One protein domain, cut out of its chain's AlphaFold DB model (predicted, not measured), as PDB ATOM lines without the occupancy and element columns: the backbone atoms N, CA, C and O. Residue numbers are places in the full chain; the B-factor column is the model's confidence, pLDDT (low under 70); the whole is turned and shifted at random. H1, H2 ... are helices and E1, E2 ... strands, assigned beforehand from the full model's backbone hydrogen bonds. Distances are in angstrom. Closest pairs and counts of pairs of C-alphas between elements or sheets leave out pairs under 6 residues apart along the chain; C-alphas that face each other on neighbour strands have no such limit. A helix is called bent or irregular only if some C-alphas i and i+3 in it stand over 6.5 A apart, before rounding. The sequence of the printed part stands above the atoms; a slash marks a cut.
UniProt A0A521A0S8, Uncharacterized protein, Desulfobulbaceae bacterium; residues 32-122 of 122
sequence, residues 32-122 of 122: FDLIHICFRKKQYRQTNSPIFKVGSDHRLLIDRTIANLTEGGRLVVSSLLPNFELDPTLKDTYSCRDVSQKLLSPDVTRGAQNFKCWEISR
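What this domain is: This is residues 32 to 122 of the 122 residues of an uncharacterized protein of Desulfobulbaceae bacterium (UniProt A0A521A0S8). A four-stranded twisted sheet has one long helix, H1, along E2 over one face; the short H3 is on the opposite face, and the short H2 only grazes the sheet. Two loops stick out, residues 45 to 51 and 105 to 110. The 91 printed residues hold three named helices and four named strands, E1 H1 E2 H2 E3 H3 E4; the mixed sheet runs E1 E2 E4 E3, class mixed. It is compact, radius of gyration of the C-alphas 13.9 A, spanning 37 by 37 by 23 A.

How they stand to each other: Start at E1, residues 32 to 39, parallel to E2, residues 69 to 79, at 14 degrees; N 37 and O 76 are 2.9 A apart. H1, residues 54 to 66, is irregular, C-alphas 56 and 59 being 7.2 A apart, and joins them as a strand-helix-strand unit, a helix between parallel neighbours, with a right-handed crossover. H1 lies over E2 at a height over the sheet of 10.0 A; their closest C-alphas, Ile 66 and Leu 75, are 6.7 A apart. H2, residues 88 to 92, is close to but not clearly touching H1, closest C-alphas Arg 59 and Leu 90, 7.0 A. E2, H2 and E3, residues 95 to 98, make a split unit, also right-handed, with E4, residues 116 to 121, between the strands. E4 is antiparallel to E2, N 77 to O 118 2.9 A, and to E3, N 97 to O 119 2.8 A. H3, residues 100 to 103, is over none of the strands; its closest C-alpha pair with E4 is Ser 100 and Cys 117, 4.6 A. Of O i to N i+4 pairs, 7 of 9 are within hydrogen-bond range in H1 and 0 of 1 in H2, with 2 of 2 O i to N i+3 pairs; H3 is too short.

Where its parts are: Find C-alpha 32 at (-35.205, 34.374, -9.878); E1 runs 19.7 A from there. H1 runs 16.7 A, and E2 20.3 A, bending by 121 degrees at residue 72. E4, 16.8 A, ends at C-alpha 121, (-40.229, 33.141, 1.278).

The domain as a whole: The farthest C-alphas, Asn 48 and Pro 106, are 41.7 A apart. The printed part has no cut; the links E1 to H1 and H3 to E4 are long. Look for pLDDT under 70 at residues 41 to 52 and 109 to 113.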
ATOM      1  N   PHE A  32     -33.966  33.663  -9.555       97.50
ATOM      2  CA  PHE A  32     -35.205  34.374  -9.878       97.50
ATOM      3  C   PHE A  32     -35.719  35.172  -8.679       97.50
ATOM      4  O   PHE A  32     -35.708  34.677  -7.556       97.50
ATOM      5  N   ASP A  33     -36.254  36.366  -8.922       98.19
ATOM      6  CA  ASP A  33     -36.913  37.166  -7.875       98.19
ATOM      7  C   ASP A  33     -38.343  36.696  -7.589       98.19
ATOM      8  O   ASP A  33     -38.887  36.889  -6.499       98.19
ATOM      9  N   LEU A  34     -38.966  36.065  -8.584       97.94
ATOM     10  CA  LEU A  34     -40.323  35.555  -8.517       97.94
ATOM     11  C   LEU A  34     -40.407  34.225  -9.256       97.94
ATOM     12  O   LEU A  34     -40.086  34.143 -10.442       97.94
ATOM     13  N   ILE A  35     -40.901  33.199  -8.569       97.81
ATOM     14  CA  ILE A  35     -41.277  31.930  -9.193       97.81
ATOM     15  C   ILE A  35     -42.751  31.667  -8.911       97.81
ATOM     16  O   ILE A  35     -43.228  31.882  -7.799       97.81
ATOM     17  N   HIS A  36     -43.481  31.184  -9.917       96.94
ATOM     18  CA  HIS A  36     -44.874  30.768  -9.781       96.94
ATOM     19  C   HIS A  36     -45.027  29.283 -10.109       96.94
ATOM     20  O   HIS A  36     -44.594  28.823 -11.164       96.94
ATOM     21  N   ILE A  37     -45.667  28.539  -9.208       94.81
ATOM     22  CA  ILE A  37     -46.080  27.148  -9.414       94.81
ATOM     23  C   ILE A  37     -47.602  27.094  -9.376       94.81
ATOM     24  O   ILE A  37     -48.228  27.627  -8.462       94.81
ATOM     25  N   CYS A  38     -48.206  26.414 -10.353       91.50
ATOM     26  CA  CYS A  38     -49.650  26.216 -10.409       91.50
ATOM     27  C   CYS A  38     -50.006  24.731 -10.524       91.50
ATOM     28  O   CYS A  38     -49.727  24.095 -11.542       91.50
ATOM     29  N   PHE A  39     -50.670  24.185  -9.507       88.88
ATOM     30  CA  PHE A  39     -51.184  22.818  -9.507       88.88
ATOM     31  C   PHE A  39     -52.626  22.774 -10.039       88.88
ATOM     32  O   PHE A  39     -53.523  23.432  -9.512       88.88
ATOM     33  N   ARG A  40     -52.888  21.985 -11.091       84.81
ATOM     34  CA  ARG A  40     -54.226  21.808 -11.697       84.81
ATOM     35  C   ARG A  40     -54.469  20.342 -12.087       84.81
ATOM     36  O   ARG A  40     -53.521  19.574 -12.231       84.81
ATOM     37  N   LYS A  41     -55.737  19.933 -12.255       68.38
ATOM     38  CA  LYS A  41     -56.096  18.580 -12.739       68.38
ATOM     39  C   LYS A  41     -55.727  18.403 -14.235       68.38
ATOM     40  O   LYS A  41     -56.031  19.284 -15.032       68.38
ATOM     41  N   LYS A  42     -55.191  17.212 -14.581       63.59
ATOM     42  CA  LYS A  42     -54.556  16.710 -15.845       63.59
ATOM     43  C   LYS A  42     -53.134  17.212 -16.128       63.59
ATOM     44  O   LYS A  42     -52.861  18.386 -15.949       63.59
ATOM     45  N   GLN A  43     -52.216  16.445 -16.727       47.38
ATOM     46  CA  GLN A  43     -51.885  15.005 -16.797       47.38
ATOM     47  C   GLN A  43     -50.383  15.047 -17.128       47.38
ATOM     48  O   GLN A  43     -50.028  15.329 -18.271       47.38
ATOM     49  N   TYR A  44     -49.488  14.853 -16.159       50.62
ATOM     50  CA  TYR A  44     -48.061  14.781 -16.478       50.62
ATOM     51  C   TYR A  44     -47.805  13.428 -17.151       50.62
ATOM     52  O   TYR A  44     -47.592  12.423 -16.478       50.62
ATOM     53  N   ARG A  45     -47.885  13.367 -18.488       42.28
ATOM     54  CA  ARG A  45     -47.310  12.245 -19.234       42.28
ATOM     55  C   ARG A  45     -45.795  12.343 -19.085       42.28
ATOM     56  O   ARG A  45     -45.151  13.072 -19.827       42.28
ATOM     57  N   GLN A  46     -45.236  11.621 -18.122       48.59
ATOM     58  CA  GLN A  46     -43.859  11.164 -18.224       48.59
ATOM     59  C   GLN A  46     -43.919   9.678 -18.541       48.59
ATOM     60  O   GLN A  46     -44.131   8.844 -17.665       48.59
ATOM     61  N   THR A  47     -43.782   9.350 -19.822       46.50
ATOM     62  CA  THR A  47     -43.400   8.004 -20.238       46.50
ATOM     63  C   THR A  47     -42.027   7.769 -19.596       46.50
ATOM     64  O   THR A  47     -41.054   8.375 -20.031       46.50
ATOM     65  N   ASN A  48     -41.959   6.980 -18.516       48.88
ATOM     66  CA  ASN A  48     -40.734   6.556 -17.805       48.88
ATOM     67  C   ASN A  48     -40.204   7.424 -16.637       48.88
ATOM     68  O   ASN A  48     -39.006   7.389 -16.363       48.88
ATOM     69  N   SER A  49     -41.040   8.156 -15.890       52.25
ATOM     70  CA  SER A  49     -40.607   8.757 -14.609       52.25
ATOM     71  C   SER A  49     -41.623   8.513 -13.490       52.25
ATOM     72  O   SER A  49     -42.812   8.376 -13.793       52.25
ATOM     73  N   PRO A  50     -41.194   8.426 -12.213       53.78
ATOM     74  CA  PRO A  50     -42.112   8.238 -11.095       53.78
ATOM     75  C   PRO A  50     -43.204   9.315 -11.112       53.78
ATOM     76  O   PRO A  50     -42.946  10.489 -11.384       53.78
ATOM     77  N   ILE A  51     -44.447   8.894 -10.864       60.00
ATOM     78  CA  ILE A  51     -45.620   9.772 -10.879       60.00
ATOM     79  C   ILE A  51     -45.457  10.802  -9.757       60.00
ATOM     80  O   ILE A  51     -45.585  10.442  -8.590       60.00
ATOM     81  N   PHE A  52     -45.215  12.068 -10.107       61.53
ATOM     82  CA  PHE A  52     -45.233  13.173  -9.145       61.53
ATOM     83  C   PHE A  52     -46.646  13.330  -8.575       61.53
ATOM     84  O   PHE A  52     -47.595  13.675  -9.291       61.53
ATOM     85  N   LYS A  53     -46.791  13.072  -7.280       71.06
ATOM     86  CA  LYS A  53     -48.035  13.225  -6.535       71.06
ATOM     87  C   LYS A  53     -47.991  14.558  -5.815       71.06
ATOM     88  O   LYS A  53     -47.365  14.679  -4.773       71.06
ATOM     89  N   VAL A  54     -48.724  15.543  -6.336       72.06
ATOM     90  CA  VAL A  54     -48.793  16.887  -5.739       72.06
ATOM     91  C   VAL A  54     -49.061  16.831  -4.230       72.06
ATOM     92  O   VAL A  54     -48.439  17.577  -3.496       72.06
ATOM     93  N   GLY A  55     -49.904  15.915  -3.743       70.12
ATOM     94  CA  GLY A  55     -50.154  15.763  -2.305       70.12
ATOM     95  C   GLY A  55     -48.894  15.482  -1.472       70.12
ATOM     96  O   GLY A  55     -48.625  16.225  -0.540       70.12
ATOM     97  N   SER A  56     -48.106  14.461  -1.813       75.19
ATOM     98  CA  SER A  56     -46.936  14.042  -1.019       75.19
ATOM     99  C   SER A  56     -45.623  14.702  -1.437       75.19
ATOM    100  O   SER A  56     -44.715  14.841  -0.626       75.19
ATOM    101  N   ASP A  57     -45.505  15.109  -2.700       81.94
ATOM    102  CA  ASP A  57     -44.210  15.435  -3.302       81.94
ATOM    103  C   ASP A  57     -43.987  16.950  -3.435       81.94
ATOM    104  O   ASP A  57     -42.888  17.395  -3.781       81.94
ATOM    105  N   HIS A  58     -45.014  17.771  -3.172       89.50
ATOM    106  CA  HIS A  58     -44.909  19.222  -3.345       89.50
ATOM    107  C   HIS A  58     -43.894  19.870  -2.399       89.50
ATOM    108  O   HIS A  58     -43.284  20.860  -2.797       89.50
ATOM    109  N   ARG A  59     -43.641  19.297  -1.213       92.50
ATOM    110  CA  ARG A  59     -42.580  19.747  -0.297       92.50
ATOM    111  C   ARG A  59     -41.221  19.796  -0.992       92.50
ATOM    112  O   ARG A  59     -40.601  20.853  -1.068       92.50
ATOM    113  N   LEU A  60     -40.807  18.676  -1.583       91.50
ATOM    114  CA  LEU A  60     -39.523  18.573  -2.277       91.50
ATOM    115  C   LEU A  60     -39.436  19.551  -3.456       91.50
ATOM    116  O   LEU A  60     -38.385  20.145  -3.696       91.50
ATOM    117  N   LEU A  61     -40.531  19.726  -4.202       93.25
ATOM    118  CA  LEU A  61     -40.587  20.702  -5.289       93.25
ATOM    119  C   LEU A  61     -40.400  22.135  -4.766       93.25
ATOM    120  O   LEU A  61     -39.646  22.904  -5.364       93.25
ATOM    121  N   ILE A  62     -41.049  22.487  -3.655       95.38
ATOM    122  CA  ILE A  62     -40.948  23.810  -3.029       95.38
ATOM    123  C   ILE A  62     -39.527  24.063  -2.526       95.38
ATOM    124  O   ILE A  62     -38.950  25.083  -2.897       95.38
ATOM    125  N   ASP A  63     -38.919  23.118  -1.801       94.62
ATOM    126  CA  ASP A  63     -37.541  23.248  -1.304       94.62
ATOM    127  C   ASP A  63     -36.560  23.531  -2.458       94.62
ATOM    128  O   ASP A  63     -35.728  24.442  -2.405       94.62
ATOM    129  N   ARG A  64     -36.686  22.779  -3.561       93.81
ATOM    130  CA  ARG A  64     -35.855  22.967  -4.762       93.81
ATOM    131  C   ARG A  64     -36.132  24.288  -5.461       93.81
ATOM    132  O   ARG A  64     -35.213  24.883  -6.019       93.81
ATOM    133  N   THR A  65     -37.374  24.746  -5.440       95.94
ATOM    134  CA  THR A  65     -37.766  26.008  -6.064       95.94
ATOM    135  C   THR A  65     -37.228  27.198  -5.282       95.94
ATOM    136  O   THR A  65     -36.621  28.084  -5.876       95.94
ATOM    137  N   ILE A  66     -37.356  27.189  -3.954       95.44
ATOM    138  CA  ILE A  66     -36.831  28.251  -3.089       95.44
ATOM    139  C   ILE A  66     -35.307  28.342  -3.204       95.44
ATOM    140  O   ILE A  66     -34.766  29.442  -3.218       95.44
ATOM    141  N   ALA A  67     -34.598  27.223  -3.390       94.25
ATOM    142  CA  ALA A  67     -33.157  27.235  -3.656       94.25
ATOM    143  C   ALA A  67     -32.758  28.000  -4.938       94.25
ATOM    144  O   ALA A  67     -31.610  28.413  -5.058       94.25
ATOM    145  N   ASN A  68     -33.691  28.206  -5.875       95.50
ATOM    146  CA  ASN A  68     -33.486  28.979  -7.101       95.50
ATOM    147  C   ASN A  68     -33.932  30.452  -6.971       95.50
ATOM    148  O   ASN A  68     -33.838  31.199  -7.945       95.50
ATOM    149  N   LEU A  69     -34.419  30.885  -5.803       96.94
ATOM    150  CA  LEU A  69     -34.768  32.285  -5.563       96.94
ATOM    151  C   LEU A  69     -33.546  33.114  -5.164       96.94
ATOM    152  O   LEU A  69     -32.703  32.647  -4.386       96.94
ATOM    153  N   THR A  70     -33.512  34.368  -5.617       97.31
ATOM    154  CA  THR A  70     -32.634  35.412  -5.070       97.31
ATOM    155  C   THR A  70     -32.893  35.622  -3.575       97.31
ATOM    156  O   THR A  70     -33.886  35.148  -3.008       97.31
ATOM    157  N   GLU A  71     -31.977  36.310  -2.896       94.62
ATOM    158  CA  GLU A  71     -32.261  36.842  -1.565       94.62
ATOM    159  C   GLU A  71     -33.410  37.860  -1.658       94.62
ATOM    160  O   GLU A  71     -33.435  38.694  -2.558       94.62
ATOM    161  N   GLY A  72     -34.412  37.742  -0.783       95.12
ATOM    162  CA  GLY A  72     -35.644  38.539  -0.867       95.12
ATOM    163  C   GLY A  72     -36.630  38.117  -1.969       95.12
ATOM    164  O   GLY A  72     -37.719  38.687  -2.062       95.12
ATOM    165  N   GLY A  73     -36.291  37.109  -2.782       97.44
ATOM    166  CA  GLY A  73     -37.195  36.539  -3.778       97.44
ATOM    167  C   GLY A  73     -38.391  35.815  -3.151       97.44
ATOM    168  O   GLY A  73     -38.350  35.380  -1.996       97.44
ATOM    169  N   ARG A  74     -39.468  35.654  -3.928       97.81
ATOM    170  CA  ARG A  74     -40.715  35.020  -3.466       97.81
ATOM    171  C   ARG A  74     -41.179  33.888  -4.380       97.81
ATOM    172  O   ARG A  74     -41.121  33.985  -5.607       97.81
ATOM    173  N   LEU A  75     -41.716  32.837  -3.777       98.31
ATOM    174  CA  LEU A  75     -42.423  31.762  -4.460       98.31
ATOM    175  C   LEU A  75     -43.929  31.952  -4.275       98.31
ATOM    176  O   LEU A  75     -44.415  32.055  -3.155       98.31
ATOM    177  N   VAL A  76     -44.682  31.950  -5.369       98.06
ATOM    178  CA  VAL A  76     -46.146  31.894  -5.346       98.06
ATOM    179  C   VAL A  76     -46.576  30.484  -5.734       98.06
ATOM    180  O   VAL A  76     -46.267  30.019  -6.829       98.06
ATOM    181  N   VAL A  77     -47.301  29.798  -4.858       96.50
ATOM    182  CA  VAL A  77     -47.878  28.476  -5.134       96.50
ATOM    183  C   VAL A  77     -49.385  28.618  -5.199       96.50
ATOM    184  O   VAL A  77     -50.008  28.949  -4.198       96.50
ATOM    185  N   SER A  78     -49.987  28.335  -6.352       94.38
ATOM    186  CA  SER A  78     -51.441  28.264  -6.488       94.38
ATOM    187  C   SER A  78     -51.914  26.864  -6.851       94.38
ATOM    188  O   SER A  78     -51.212  26.090  -7.501       94.38
ATOM    189  N   SER A  79     -53.125  26.522  -6.432       91.19
ATOM    190  CA  SER A  79     -53.734  25.223  -6.689       91.19
ATOM    191  C   SER A  79     -55.213  25.370  -7.018       91.19
ATOM    192  O   SER A  79     -55.904  26.232  -6.481       91.19
ATOM    193  N   LEU A  80     -55.679  24.509  -7.921       88.06
ATOM    194  CA  LEU A  80     -57.095  24.227  -8.179       88.06
ATOM    195  C   LEU A  80     -57.424  22.749  -7.909       88.06
ATOM    196  O   LEU A  80     -58.447  22.233  -8.367       88.06
ATOM    197  N   LEU A  81     -56.521  22.024  -7.240       87.38
ATOM    198  CA  LEU A  81     -56.757  20.638  -6.861       87.38
ATOM    199  C   LEU A  81     -57.722  20.585  -5.665       87.38
ATOM    200  O   LEU A  81     -57.540  21.338  -4.710       87.38
ATOM    201  N   PRO A  82     -58.726  19.691  -5.679       84.00
ATOM    202  CA  PRO A  82     -59.605  19.500  -4.533       84.00
ATOM    203  C   PRO A  82     -58.825  19.079  -3.294       84.00
ATOM    204  O   PRO A  82     -57.936  18.233  -3.401       84.00
ATOM    205  N   ASN A  83     -59.198  19.638  -2.143       83.38
ATOM    206  CA  ASN A  83     -58.599  19.348  -0.835       83.38
ATOM    207  C   ASN A  83     -57.071  19.528  -0.799       83.38
ATOM    208  O   ASN A  83     -56.389  18.857  -0.028       83.38
ATOM    209  N   PHE A  84     -56.515  20.385  -1.663       87.81
ATOM    210  CA  PHE A  84     -55.098  20.701  -1.593       87.81
ATOM    211  C   PHE A  84     -54.816  21.534  -0.353       87.81
ATOM    212  O   PHE A  84     -55.370  22.621  -0.188       87.81
ATOM    213  N   GLU A  85     -53.899  21.035   0.461       88.75
ATOM    214  CA  GLU A  85     -53.332  21.756   1.584       88.75
ATOM    215  C   GLU A  85     -51.813  21.751   1.448       88.75
ATOM    216  O   GLU A  85     -51.215  20.775   0.984       88.75
ATOM    217  N   LEU A  86     -51.208  22.874   1.825       92.75
ATOM    218  CA  LEU A  86     -49.762  23.013   1.883       92.75
ATOM    219  C   LEU A  86     -49.227  22.157   3.039       92.75
ATOM    220  O   LEU A  86     -49.786  22.200   4.136       92.75
ATOM    221  N   ASP A  87     -48.145  21.414   2.799       93.69
ATOM    222  CA  ASP A  87     -47.475  20.598   3.809       93.69
ATOM    223  C   ASP A  87     -47.165  21.476   5.034       93.69
ATOM    224  O   ASP A  87     -46.437  22.468   4.906       93.69
ATOM    225  N   PRO A  88     -47.726  21.158   6.216       92.62
ATOM    226  CA  PRO A  88     -47.584  22.004   7.394       92.62
ATOM    227  C   PRO A  88     -46.124  22.165   7.825       92.62
ATOM    228  O   PRO A  88     -45.777  23.221   8.346       92.62
ATOM    229  N   THR A  89     -45.261  21.185   7.532       94.00
ATOM    230  CA  THR A  89     -43.830  21.216   7.877       94.00
ATOM    231  C   THR A  89     -43.043  22.275   7.101       94.00
ATOM    232  O   THR A  89     -41.918  22.612   7.465       94.00
ATOM    233  N   LEU A  90     -43.605  22.835   6.020       95.06
ATOM    234  CA  LEU A  90     -42.999  23.974   5.321       95.06
ATOM    235  C   LEU A  90     -42.947  25.214   6.212       95.06
ATOM    236  O   LEU A  90     -42.019  26.007   6.085       95.06
ATOM    237  N   LYS A  91     -43.906  25.366   7.132       95.81
ATOM    238  CA  LYS A  91     -43.967  26.508   8.055       95.81
ATOM    239  C   LYS A  91     -42.865  26.475   9.111       95.81
ATOM    240  O   LYS A  91     -42.540  27.519   9.661       95.81
ATOM    241  N   ASP A  92     -42.268  25.308   9.345       96.31
ATOM    242  CA  ASP A  92     -41.126  25.167  10.251       96.31
ATOM    243  C   ASP A  92     -39.842  25.752   9.640       96.31
ATOM    244  O   ASP A  92     -38.893  26.055  10.354       96.31
ATOM    245  N   THR A  93     -39.791  25.885   8.307       96.44
ATOM    246  CA  THR A  93     -38.593  26.315   7.561       96.44
ATOM    247  C   THR A  93     -38.780  27.645   6.825       96.44
ATOM    248  O   THR A  93     -37.800  28.340   6.579       96.44
ATOM    249  N   TYR A  94     -40.012  27.995   6.448       97.25
ATOM    250  CA  TYR A  94     -40.314  29.109   5.549       97.25
ATOM    251  C   TYR A  94     -41.475  29.960   6.050       97.25
ATOM    252  O   TYR A  94     -42.461  29.451   6.594       97.25
ATOM    253  N   SER A  95     -41.428  31.254   5.740       97.50
ATOM    254  CA  SER A  95     -42.592  32.125   5.882       97.50
ATOM    255  C   SER A  95     -43.620  31.775   4.809       97.50
ATOM    256  O   SER A  95     -43.380  31.968   3.618       97.50
ATOM    257  N   CYS A  96     -44.769  31.244   5.229       97.81
ATOM    258  CA  CYS A  96     -45.841  30.804   4.338       97.81
ATOM    259  C   CYS A  96     -47.118  31.604   4.617       97.81
ATOM    260  O   CYS A  96     -47.777  31.406   5.641       97.81
ATOM    261  N   ARG A  97     -47.509  32.478   3.688       97.62
ATOM    262  CA  ARG A  97     -48.693  33.338   3.799       97.62
ATOM    263  C   ARG A  97     -49.799  32.870   2.864       97.62
ATOM    264  O   ARG A  97     -49.641  32.930   1.649       97.62
ATOM    265  N   ASP A  98     -50.936  32.465   3.423       96.12
ATOM    266  CA  ASP A  98     -52.149  32.204   2.641       96.12
ATOM    267  C   ASP A  98     -52.726  33.531   2.117       96.12
ATOM    268  O   ASP A  98     -53.024  34.453   2.881       96.12
ATOM    269  N   VAL A  99     -52.848  33.636   0.796       96.06
ATOM    270  CA  VAL A  99     -53.397  34.797   0.082       96.06
ATOM    271  C   VAL A  99     -54.620  34.421  -0.763       96.06
ATOM    272  O   VAL A  99     -55.072  35.218  -1.586       96.06
ATOM    273  N   SER A 100     -55.191  33.232  -0.547       92.62
ATOM    274  CA  SER A 100     -56.283  32.664  -1.348       92.62
ATOM    275  C   SER A 100     -57.485  33.603  -1.437       92.62
ATOM    276  O   SER A 100     -57.956  33.898  -2.529       92.62
ATOM    277  N   GLN A 101     -57.942  34.135  -0.298       89.81
ATOM    278  CA  GLN A 101     -59.119  35.013  -0.241       89.81
ATOM    279  C   GLN A 101     -58.902  36.349  -0.960       89.81
ATOM    280  O   GLN A 101     -59.825  36.876  -1.568       89.81
ATOM    281  N   LYS A 102     -57.677  36.889  -0.929       90.50
ATOM    282  CA  LYS A 102     -57.351  38.169  -1.580       90.50
ATOM    283  C   LYS A 102     -57.291  38.057  -3.100       90.50
ATOM    284  O   LYS A 102     -57.496  39.048  -3.790       90.50
ATOM    285  N   LEU A 103     -56.950  36.873  -3.605       89.94
ATOM    286  CA  LEU A 103     -56.766  36.612  -5.033       89.94
ATOM    287  C   LEU A 103     -57.974  35.932  -5.675       89.94
ATOM    288  O   LEU A 103     -57.961  35.668  -6.880       89.94
ATOM    289  N   LEU A 104     -59.010  35.634  -4.892       86.12
ATOM    290  CA  LEU A 104     -60.233  35.084  -5.432       86.12
ATOM    291  C   LEU A 104     -60.990  36.180  -6.188       86.12
ATOM    292  O   LEU A 104     -61.347  37.207  -5.614       86.12
ATOM    293  N   SER A 105     -61.224  35.964  -7.485       83.69
ATOM    294  CA  SER A 105     -61.974  36.928  -8.292       83.69
ATOM    295  C   SER A 105     -63.430  37.029  -7.799       83.69
ATOM    296  O   SER A 105     -64.047  35.983  -7.560       83.69
ATOM    297  N   PRO A 106     -63.999  38.249  -7.701       81.00
ATOM    298  CA  PRO A 106     -65.404  38.465  -7.341       81.00
ATOM    299  C   PRO A 106     -66.394  37.710  -8.238       81.00
ATOM    300  O   PRO A 106     -67.466  37.316  -7.782       81.00
ATOM    301  N   ASP A 107     -66.018  37.451  -9.494       84.00
ATOM    302  CA  ASP A 107     -66.858  36.746 -10.467       84.00
ATOM    303  C   ASP A 107     -66.973  35.237 -10.174       84.00
ATOM    304  O   ASP A 107     -67.825  34.538 -10.732       84.00
ATOM    305  N   VAL A 108     -66.134  34.695  -9.283       75.56
ATOM    306  CA  VAL A 108     -66.124  33.269  -8.936       75.56
ATOM    307  C   VAL A 108     -67.158  32.988  -7.843       75.56
ATOM    308  O   VAL A 108     -66.844  32.764  -6.679       75.56
ATOM    309  N   THR A 109     -68.427  32.956  -8.243       62.94
ATOM    310  CA  THR A 109     -69.581  32.876  -7.330       62.94
ATOM    311  C   THR A 109     -69.941  31.462  -6.849       62.94
ATOM    312  O   THR A 109     -70.603  31.325  -5.823       62.94
ATOM    313  N   ARG A 110     -69.533  30.387  -7.551       56.62
ATOM    314  CA  ARG A 110     -69.905  28.989  -7.193       56.62
ATOM    315  C   ARG A 110     -68.815  27.915  -7.376       56.62
ATOM    316  O   ARG A 110     -69.051  26.759  -7.046       56.62
ATOM    317  N   GLY A 111     -67.623  28.269  -7.867       54.22
ATOM    318  CA  GLY A 111     -66.547  27.315  -8.212       54.22
ATOM    319  C   GLY A 111     -65.229  27.484  -7.444       54.22
ATOM    320  O   GLY A 111     -64.257  26.790  -7.733       54.22
ATOM    321  N   ALA A 112     -65.183  28.405  -6.481       58.34
ATOM    322  CA  ALA A 112     -63.967  28.838  -5.789       58.34
ATOM    323  C   ALA A 112     -63.427  27.878  -4.721       58.34
ATOM    324  O   ALA A 112     -62.319  28.091  -4.243       58.34
ATOM    325  N   GLN A 113     -64.184  26.851  -4.313       65.00
ATOM    326  CA  GLN A 113     -63.870  26.078  -3.098       65.00
ATOM    327  C   GLN A 113     -62.476  25.433  -3.105       65.00
ATOM    328  O   GLN A 113     -61.890  25.234  -2.047       65.00
ATOM    329  N   ASN A 114     -61.930  25.139  -4.287       82.81
ATOM    330  CA  ASN A 114     -60.626  24.488  -4.423       82.81
ATOM    331  C   ASN A 114     -59.485  25.463  -4.734       82.81
ATOM    332  O   ASN A 114     -58.347  25.016  -4.872       82.81
ATOM    333  N   PHE A 115     -59.766  26.760  -4.916       90.38
ATOM    334  CA  PHE A 115     -58.703  27.726  -5.157       90.38
ATOM    335  C   PHE A 115     -57.940  27.971  -3.867       90.38
ATOM    336  O   PHE A 115     -58.496  28.426  -2.866       90.38
ATOM    337  N   LYS A 116     -56.645  27.699  -3.929       92.62
ATOM    338  CA  LYS A 116     -55.720  28.025  -2.862       92.62
ATOM    339  C   LYS A 116     -54.496  28.714  -3.433       92.62
ATOM    340  O   LYS A 116     -54.055  28.382  -4.537       92.62
ATOM    341  N   CYS A 117     -53.946  29.665  -2.692       95.50
ATOM    342  CA  CYS A 117     -52.743  30.377  -3.073       95.50
ATOM    343  C   CYS A 117     -51.921  30.764  -1.844       95.50
ATOM    344  O   CYS A 117     -52.451  31.343  -0.896       95.50
ATOM    345  N   TRP A 118     -50.623  30.490  -1.902       97.44
ATOM    346  CA  TRP A 118     -49.655  30.852  -0.878       97.44
ATOM    347  C   TRP A 118     -48.515  31.650  -1.484       97.44
ATOM    348  O   TRP A 118     -48.025  31.339  -2.570       97.44
ATOM    349  N   GLU A 119     -48.062  32.644  -0.738       98.00
ATOM    350  CA  GLU A 119     -46.762  33.265  -0.931       98.00
ATOM    351  C   GLU A 119     -45.783  32.675   0.078       98.00
ATOM    352  O   GLU A 119     -46.091  32.588   1.266       98.00
ATOM    353  N   ILE A 120     -44.625  32.250  -0.411       98.12
ATOM    354  CA  ILE A 120     -43.598  31.568   0.364       98.12
ATOM    355  C   ILE A 120     -42.271  32.299   0.173       98.12
ATOM    356  O   ILE A 120     -41.864  32.575  -0.960       98.12
ATOM    357  N   SER A 121     -41.589  32.597   1.272       96.88
ATOM    358  CA  SER A 121     -40.229  33.141   1.278       96.88
ATOM    359  C   SER A 121     -39.348  32.371   2.256       96.88
ATOM    360  O   SER A 121     -39.851  31.627   3.101       96.88
ATOM    361  N   ARG A 122     -38.028  32.562   2.129       93.44
ATOM    362  CA  ARG A 122     -37.091  32.200   3.200       93.44
ATOM    363  C   ARG A 122     -37.444  32.936   4.493       93.44
ATOM    364  O   ARG A 122     -38.105  34.001   4.396       93.44
TER     365      ARG A 122